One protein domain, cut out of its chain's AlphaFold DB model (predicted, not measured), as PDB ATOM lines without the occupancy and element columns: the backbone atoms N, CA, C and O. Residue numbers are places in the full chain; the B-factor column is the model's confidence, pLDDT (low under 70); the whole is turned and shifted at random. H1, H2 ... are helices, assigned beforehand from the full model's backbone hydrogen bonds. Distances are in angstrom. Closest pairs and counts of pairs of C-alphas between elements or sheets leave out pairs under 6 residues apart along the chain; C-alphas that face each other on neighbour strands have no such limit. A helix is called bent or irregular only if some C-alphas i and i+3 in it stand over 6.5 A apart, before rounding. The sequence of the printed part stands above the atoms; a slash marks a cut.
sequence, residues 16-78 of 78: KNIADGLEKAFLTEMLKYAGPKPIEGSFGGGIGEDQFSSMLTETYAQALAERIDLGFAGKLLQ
ATOM      1  N   LYS A  16     115.844 123.146 177.785       85.00
ATOM      2  CA  LYS A  16     117.082 122.542 178.282       85.00
ATOM      3  C   LYS A  16     116.873 121.073 178.651       85.00
ATOM      4  O   LYS A  16     117.613 120.233 178.172       85.00
ATOM      5  N   ASN A  17     115.822 120.750 179.407       88.19
ATOM      6  CA  ASN A  17     115.521 119.354 179.755       88.19
ATOM      7  C   ASN A  17     115.299 118.485 178.504       88.19
ATOM      8  O   ASN A  17     115.695 117.322 178.481       88.19
ATOM      9  N   ILE A  18     114.666 119.044 177.468       89.62
ATOM     10  CA  ILE A  18     114.452 118.349 176.193       89.62
ATOM     11  C   ILE A  18     115.785 118.147 175.463       89.62
ATOM     12  O   ILE A  18     116.055 117.037 175.013       89.62
ATOM     13  N   ALA A  19     116.619 119.186 175.371       90.75
ATOM     14  CA  ALA A  19     117.936 119.115 174.744       90.75
ATOM     15  C   ALA A  19     118.847 118.095 175.435       90.75
ATOM     16  O   ALA A  19     119.345 117.200 174.760       90.75
ATOM     17  N   ASP A  20     118.969 118.163 176.764       90.12
ATOM     18  CA  ASP A  20     119.768 117.239 177.577       90.12
ATOM     19  C   ASP A  20     119.314 115.779 177.347       90.12
ATOM     20  O   ASP A  20     120.126 114.864 177.189       90.12
ATOM     21  N   GLY A  21     117.996 115.546 177.262       92.00
ATOM     22  CA  GLY A  21     117.434 114.228 176.948       92.00
ATOM     23  C   GLY A  21     117.780 113.740 175.538       92.00
ATOM     24  O   GLY A  21     118.058 112.555 175.339       92.00
ATOM     25  N   LEU A  22     117.799 114.649 174.566       93.12
ATOM     26  CA  LEU A  22     118.139 114.364 173.172       93.12
ATOM     27  C   LEU A  22     119.641 114.079 173.010       93.12
ATOM     28  O   LEU A  22     120.018 113.162 172.282       93.12
ATOM     29  N   GLU A  23     120.490 114.804 173.739       95.00
ATOM     30  CA  GLU A  23     121.940 114.583 173.793       95.00
ATOM     31  C   GLU A  23     122.270 113.243 174.440       95.00
ATOM     32  O   GLU A  23     123.033 112.463 173.865       95.00
ATOM     33  N   LYS A  24     121.625 112.914 175.567       96.50
ATOM     34  CA  LYS A  24     121.728 111.583 176.178       96.50
ATOM     35  C   LYS A  24     121.344 110.492 175.180       96.50
ATOM     36  O   LYS A  24     122.096 109.538 175.015       96.50
ATOM     37  N   ALA A  25     120.196 110.617 174.511       95.50
ATOM     38  CA  ALA A  25     119.729 109.609 173.559       95.50
ATOM     39  C   ALA A  25     120.708 109.418 172.389       95.50
ATOM     40  O   ALA A  25     121.036 108.288 172.027       95.50
ATOM     41  N   PHE A  26     121.225 110.518 171.841       95.94
ATOM     42  CA  PHE A  26     122.249 110.476 170.803       95.94
ATOM     43  C   PHE A  26     123.528 109.785 171.292       95.94
ATOM     44  O   PHE A  26     124.030 108.880 170.623       95.94
ATOM     45  N   LEU A  27     124.031 110.158 172.471       97.12
ATOM     46  CA  LEU A  27     125.231 109.559 173.054       97.12
ATOM     47  C   LEU A  27     125.046 108.065 173.340       97.12
ATOM     48  O   LEU A  27     125.965 107.297 173.072       97.12
ATOM     49  N   THR A  28     123.867 107.632 173.795       97.69
ATOM     50  CA  THR A  28     123.550 106.204 173.967       97.69
ATOM     51  C   THR A  28     123.745 105.436 172.661       97.69
ATOM     52  O   THR A  28     124.389 104.388 172.661       97.69
ATOM     53  N   GLU A  29     123.250 105.956 171.534       97.25
ATOM     54  CA  GLU A  29     123.446 105.304 170.232       97.25
ATOM     55  C   GLU A  29     124.906 105.332 169.777       97.25
ATOM     56  O   GLU A  29     125.416 104.322 169.291       97.25
ATOM     57  N   MET A  30     125.609 106.451 169.963       96.75
ATOM     58  CA  MET A  30     127.022 106.551 169.583       96.75
ATOM     59  C   MET A  30     127.898 105.579 170.381       96.75
ATOM     60  O   MET A  30     128.795 104.943 169.820       96.75
ATOM     61  N   LEU A  31     127.615 105.405 171.673       96.75
ATOM     62  CA  LEU A  31     128.390 104.538 172.555       96.75
ATOM     63  C   LEU A  31     128.214 103.043 172.259       96.75
ATOM     64  O   LEU A  31     129.125 102.273 172.554       96.75
ATOM     65  N   LYS A  32     127.144 102.610 171.585       93.94
ATOM     66  CA  LYS A  32     127.067 101.219 171.084       93.94
ATOM     67  C   LYS A  32     128.242 100.880 170.157       93.94
ATOM     68  O   LYS A  32     128.750  99.755 170.151       93.94
ATOM     69  N   TYR A  33     128.715 101.873 169.403       94.50
ATOM     70  CA  TYR A  33     129.810 101.722 168.448       94.50
ATOM     71  C   TYR A  33     131.155 102.161 169.031       94.50
ATOM     72  O   TYR A  33     132.130 101.421 168.903       94.50
ATOM     73  N   ALA A  34     131.191 103.318 169.695       94.19
ATOM     74  CA  ALA A  34     132.414 103.973 170.165       94.19
ATOM     75  C   ALA A  34     132.684 103.820 171.674       94.19
ATOM     76  O   ALA A  34     133.701 104.304 172.166       94.19
ATOM     77  N   GLY A  35     131.769 103.198 172.418       89.81
ATOM     78  CA  GLY A  35     131.877 103.028 173.861       89.81
ATOM     79  C   GLY A  35     132.816 101.892 174.276       89.81
ATOM     80  O   GLY A  35     133.303 101.134 173.428       89.81
ATOM     81  N   PRO A  36     133.061 101.765 175.593       88.38
ATOM     82  CA  PRO A  36     133.882 100.698 176.152       88.38
ATOM     83  C   PRO A  36     133.389  99.325 175.692       88.38
ATOM     84  O   PRO A  36     132.186  99.066 175.660       88.38
ATOM     85  N   LYS A  37     134.326  98.452 175.319       88.31
ATOM     86  CA  LYS A  37     134.029  97.067 174.946       88.31
ATOM     87  C   LYS A  37     134.268  96.146 176.142       88.31
ATOM     88  O   LYS A  37     135.149  96.467 176.945       88.31
ATOM     89  N   PRO A  38     133.528  95.026 176.239       86.81
ATOM     90  CA  PRO A  38     133.748  94.051 177.293       86.81
ATOM     91  C   PRO A  38     135.206  93.613 177.350       86.81
ATOM     92  O   PRO A  38     135.841  93.380 176.317       86.81
ATOM     93  N   ILE A  39     135.737  93.525 178.565       89.00
ATOM     94  CA  ILE A  39     137.077  92.991 178.793       89.00
ATOM     95  C   ILE A  39     136.959  91.469 178.836       89.00
ATOM     96  O   ILE A  39     136.157  90.922 179.588       89.00
ATOM     97  N   GLU A  40     137.760  90.771 178.037       88.06
ATOM     98  CA  GLU A  40     137.764  89.309 178.016       88.06
ATOM     99  C   GLU A  40     138.668  88.709 179.111       88.06
ATOM    100  O   GLU A  40     139.625  89.325 179.588       88.06
ATOM    101  N   GLY A  41     138.394  87.453 179.479       87.69
ATOM    102  CA  GLY A  41     139.227  86.662 180.389       87.69
ATOM    103  C   GLY A  41     138.885  86.821 181.873       87.69
ATOM    104  O   GLY A  41     137.819  87.298 182.249       87.69
ATOM    105  N   SER A  42     139.799  86.380 182.743       88.31
ATOM    106  CA  SER A  42     139.566  86.266 184.195       88.31
ATOM    107  C   SER A  42     139.362  87.594 184.934       88.31
ATOM    108  O   SER A  42     138.974  87.572 186.097       88.31
ATOM    109  N   PHE A  43     139.633  88.730 184.284       87.12
ATOM    110  CA  PHE A  43     139.430  90.078 184.828       87.12
ATOM    111  C   PHE A  43     138.245  90.820 184.179       87.12
ATOM    112  O   PHE A  43     138.025  91.989 184.486       87.12
ATOM    113  N   GLY A  44     137.498  90.157 183.291       88.88
ATOM    114  CA  GLY A  44     136.276  90.679 182.679       88.88
ATOM    115  C   GLY A  44     135.040  90.516 183.560       88.88
ATOM    116  O   GLY A  44     135.039  89.716 184.499       88.88
ATOM    117  N   GLY A  45     133.955  91.228 183.245       88.56
ATOM    118  CA  GLY A  45     132.688  91.084 183.968       88.56
ATOM    119  C   GLY A  45     131.846  89.873 183.536       88.56
ATOM    120  O   GLY A  45     130.836  89.559 184.175       88.56
ATOM    121  N   GLY A  46     132.274  89.154 182.490       90.88
ATOM    122  CA  GLY A  46     131.674  87.902 182.024       90.88
ATOM    123  C   GLY A  46     130.193  88.037 181.664       90.88
ATOM    124  O   GLY A  46     129.730  89.097 181.256       90.88
ATOM    125  N   ILE A  47     129.423  86.965 181.876       90.38
ATOM    126  CA  ILE A  47     127.985  86.925 181.546       90.38
ATOM    127  C   ILE A  47     127.212  88.064 182.230       90.38
ATOM    128  O   ILE A  47     126.250  88.572 181.665       90.38
ATOM    129  N   GLY A  48     127.625  88.481 183.433       89.88
ATOM    130  CA  GLY A  48     126.992  89.596 184.136       89.88
ATOM    131  C   GLY A  48     127.111  90.907 183.360       89.88
ATOM    132  O   GLY A  48     126.108  91.578 183.146       89.88
ATOM    133  N   GLU A  49     128.310  91.248 182.890       91.25
ATOM    134  CA  GLU A  49     128.541  92.463 182.100       91.25
ATOM    135  C   GLU A  49     127.692  92.498 180.826       91.25
ATOM    136  O   GLU A  49     127.073  93.523 180.542       91.25
ATOM    137  N   ASP A  50     127.560  91.369 180.126       89.94
ATOM    138  CA  ASP A  50     126.725  91.281 178.924       89.94
ATOM    139  C   ASP A  50     125.252  91.602 179.218       89.94
ATOM    140  O   ASP A  50     124.626  92.369 178.478       89.94
ATOM    141  N   GLN A  51     124.704  91.077 180.325       93.00
ATOM    142  CA  GLN A  51     123.314  91.336 180.731       93.00
ATOM    143  C   GLN A  51     123.063  92.802 181.124       93.00
ATOM    144  O   GLN A  51     121.936  93.281 180.997       93.00
ATOM    145  N   PHE A  52     124.093  93.518 181.583       92.62
ATOM    146  CA  PHE A  52     123.998  94.916 182.020       92.62
ATOM    147  C   PHE A  52     124.593  95.920 181.020       92.62
ATOM    148  O   PHE A  52     124.621  97.123 181.290       92.62
ATOM    149  N   SER A  53     125.035  95.459 179.850       91.94
ATOM    150  CA  SER A  53     125.735  96.272 178.846       91.94
ATOM    151  C   SER A  53     124.937  97.500 178.385       91.94
ATOM    152  O   SER A  53     125.495  98.593 178.237       91.94
ATOM    153  N   SER A  54     123.617  97.369 178.223       93.00
ATOM    154  CA  SER A  54     122.729  98.486 177.874       93.00
ATOM    155  C   SER A  54     122.658  99.529 178.991       93.00
ATOM    156  O   SER A  54     122.836 100.717 178.730       93.00
ATOM    157  N   MET A  55     122.491  99.092 180.242       95.12
ATOM    158  CA  MET A  55     122.439  99.980 181.408       95.12
ATOM    159  C   MET A  55     123.761 100.728 181.614       95.12
ATOM    160  O   MET A  55     123.754 101.924 181.917       95.12
ATOM    161  N   LEU A  56     124.898 100.054 181.415       94.06
ATOM    162  CA  LEU A  56     126.218 100.689 181.446       94.06
ATOM    163  C   LEU A  56     126.331 101.762 180.357       94.06
ATOM    164  O   LEU A  56     126.729 102.889 180.645       94.06
ATOM    165  N   THR A  57     125.909 101.440 179.132       96.00
ATOM    166  CA  THR A  57     125.902 102.379 177.999       96.00
ATOM    167  C   THR A  57     125.051 103.616 178.298       96.00
ATOM    168  O   THR A  57     125.522 104.739 178.123       96.00
ATOM    169  N   GLU A  58     123.830 103.436 178.806       96.69
ATOM    170  CA  GLU A  58     122.937 104.539 179.190       96.69
ATOM    171  C   GLU A  58     123.511 105.399 180.322       96.69
ATOM    172  O   GLU A  58     123.345 106.623 180.318       96.69
ATOM    173  N   THR A  59     124.203 104.774 181.277       95.94
ATOM    174  CA  THR A  59     124.850 105.470 182.397       95.94
ATOM    175  C   THR A  59     126.010 106.330 181.903       95.94
ATOM    176  O   THR A  59     126.111 107.500 182.278       95.94
ATOM    177  N   TYR A  60     126.857 105.798 181.015       95.94
ATOM    178  CA  TYR A  60     127.920 106.577 180.379       95.94
ATOM    179  C   TYR A  60     127.354 107.724 179.543       95.94
ATOM    180  O   TYR A  60     127.825 108.854 179.667       95.94
ATOM    181  N   ALA A  61     126.325 107.462 178.735       97.31
ATOM    182  CA  ALA A  61     125.678 108.481 177.915       97.31
ATOM    183  C   ALA A  61     125.130 109.631 178.765       97.31
ATOM    184  O   ALA A  61     125.343 110.797 178.439       97.31
ATOM    185  N   GLN A  62     124.481 109.310 179.887       96.00
ATOM    186  CA  GLN A  62     123.997 110.309 180.833       96.00
ATOM    187  C   GLN A  62     125.147 111.108 181.456       96.00
ATOM    188  O   GLN A  62     125.115 112.336 181.440       96.00
ATOM    189  N   ALA A  63     126.180 110.430 181.959       96.12
ATOM    190  CA  ALA A  63     127.321 111.097 182.583       96.12
ATOM    191  C   ALA A  63     128.070 112.026 181.609       96.12
ATOM    192  O   ALA A  63     128.631 113.039 182.041       96.12
ATOM    193  N   LEU A  64     128.090 111.683 180.316       95.12
ATOM    194  CA  LEU A  64     128.643 112.515 179.250       95.12
ATOM    195  C   LEU A  64     127.729 113.696 178.910       95.12
ATOM    196  O   LEU A  64     128.229 114.814 178.861       95.12
ATOM    197  N   ALA A  65     126.420 113.483 178.740       94.00
ATOM    198  CA  ALA A  65     125.452 114.554 178.466       94.00
ATOM    199  C   ALA A  65     125.422 115.618 179.579       94.00
ATOM    200  O   ALA A  65     125.229 116.797 179.325       94.00
ATOM    201  N   GLU A  66     125.682 115.226 180.829       91.81
ATOM    202  CA  GLU A  66     125.801 116.167 181.952       91.81
ATOM    203  C   GLU A  66     127.062 117.051 181.889       91.81
ATOM    204  O   GLU A  66     127.149 118.055 182.597       91.81
ATOM    205  N   ARG A  67     128.071 116.667 181.096       92.56
ATOM    206  CA  ARG A  67     129.400 117.305 181.061       92.56
ATOM    207  C   ARG A  67     129.755 117.925 179.714       92.56
ATOM    208  O   ARG A  67     130.666 118.749 179.661       92.56
ATOM    209  N   ILE A  68     129.096 117.504 178.642       89.12
ATOM    210  CA  ILE A  68     129.384 117.902 177.268       89.12
ATOM    211  C   ILE A  68     128.120 118.514 176.685       89.12
ATOM    212  O   ILE A  68     127.073 117.886 176.711       89.12
ATOM    213  N   ASP A  69     128.257 119.708 176.116       91.19
ATOM    214  CA  ASP A  69     127.212 120.352 175.322       91.19
ATOM    215  C   ASP A  69     127.438 120.008 173.842       91.19
ATOM    216  O   ASP A  69     128.471 120.363 173.263       91.19
ATOM    217  N   LEU A  70     126.496 119.280 173.236       92.06
ATOM    218  CA  LEU A  70     126.529 118.950 171.803       92.06
ATOM    219  C   LEU A  70     125.807 120.008 170.953       92.06
ATOM    220  O   LEU A  70     125.778 119.914 169.719       92.06
ATOM    221  N   GLY A  71     125.235 121.027 171.592       90.50
ATOM    222  CA  GLY A  71     124.561 122.148 170.958       90.50
ATOM    223  C   GLY A  71     123.133 121.836 170.517       90.50
ATOM    224  O   GLY A  71     122.599 122.544 169.655       90.50
ATOM    225  N   PHE A  72     122.485 120.795 171.054       89.94
ATOM    226  CA  PHE A  72     121.118 120.451 170.639       89.94
ATOM    227  C   PHE A  72     120.084 121.467 171.125       89.94
ATOM    228  O   PHE A  72     119.116 121.732 170.409       89.94
ATOM    229  N   ALA A  73     120.326 122.128 172.259       86.00
ATOM    230  CA  ALA A  73     119.468 123.213 172.738       86.00
ATOM    231  C   ALA A  73     119.335 124.342 171.703       86.00
ATOM    232  O   ALA A  73     118.232 124.817 171.439       86.00
ATOM    233  N   GLY A  74     120.439 124.717 171.050       83.12
ATOM    234  CA  GLY A  74     120.447 125.742 170.003       83.12
ATOM    235  C   GLY A  74     119.766 125.319 168.698       83.12
ATOM    236  O   GLY A  74     119.374 126.182 167.915       83.12
ATOM    237  N   LYS A  75     119.602 124.012 168.453       83.19
ATOM    238  CA  LYS A  75     118.886 123.480 167.278       83.19
ATOM    239  C   LYS A  75     117.376 123.372 167.501       83.19
ATOM    240  O   LYS A  75     116.634 123.423 166.532       83.19
ATOM    241  N   LEU A  76     116.924 123.233 168.749       73.75
ATOM    242  CA  LEU A  76     115.495 123.158 169.095       73.75
ATOM    243  C   LEU A  76     114.791 124.523 169.123       73.75
ATOM    244  O   LEU A  76     113.566 124.568 169.147       73.75
ATOM    245  N   LEU A  77     115.552 125.618 169.180       68.44
ATOM    246  CA  LEU A  77     115.037 126.990 169.267       68.44
ATOM    247  C   LEU A  77     114.993 127.716 167.906       68.44
ATOM    248  O   LEU A  77     114.696 128.910 167.883       68.44
ATOM    249  N   GLN A  78     115.325 127.023 166.809       55.12
ATOM    250  CA  GLN A  78     115.277 127.548 165.436       55.12
ATOM    251  C   GLN A  78     113.927 127.301 164.768       55.12
ATOM    252  O   GLN A  78     113.336 126.224 165.009       55.12
TER     253      GLN A  78
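This is residues 16 to 78 of the 78 residues of the protein "Flagellar biosynthesis protein FlgJ" of Paracoccus sp. DK608 (UniProt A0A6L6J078). A long, slender helical hairpin, in which H1 and the kinked H2 are offset along the length and meet through residues 57 to 65 of H2. The short H3 packs on residues 16 to 23 of H1 near one end, and the loop residues 40 to 45 stick out at the other. The printed part has 63 residues, with three named helices in the order H1, H2, H3 and no named strand; the class is all helix. The whole is loose, with a radius of gyration of the C-alphas of 14.3 A, and its spans of 51 by 16 by 16 A outline a rod.

H1, residues 16 to 34, begins at C-alpha 16 at (117.082, 122.542, 178.282) and is 25.4 A long from first to last C-alpha. H2, residues 46 to 65, is 27.6 A long and begins at C-alpha 46 at (131.674, 87.902, 182.024). It is irregular, with C-alphas 51 and 54 7.7 A apart, and has a kink of 58 degrees near residue 53. H3, residues 72 to 76, is 6.4 A long and ends at C-alpha 76 at (115.495, 123.158, 169.095).

H1 and H2 form a helical hairpin and run opposite ways at a steep tilt of 41 degrees, though the line of H2 is a rough one. H2 touches H1 with residues 57 to 65 alone; the closest C-alphas, of Leu 27 and Ala 61, are 5.0 A apart. H1 touches H3 with residues 16 to 23 alone, and the closest C-alphas, of Ala 19 and Ala 73, are 4.8 A apart. H2 and H3 are apart. Every O i to N i+4 pair is within hydrogen-bond range in H3, against 14 of 15 in H1 and 14 of 16 in H2.

The two C-alphas farthest apart, of Ser 42 and Gln 78, are 51.4 A apart. The link from H1 to H2, 11 residues, is long; that from H2 to H3, 6 residues, is short. The printed part has no cut and ends at residue 78, the chain's last. The mean pLDDT of the printed part is 90.7, and residues 77 to 78 are under 70.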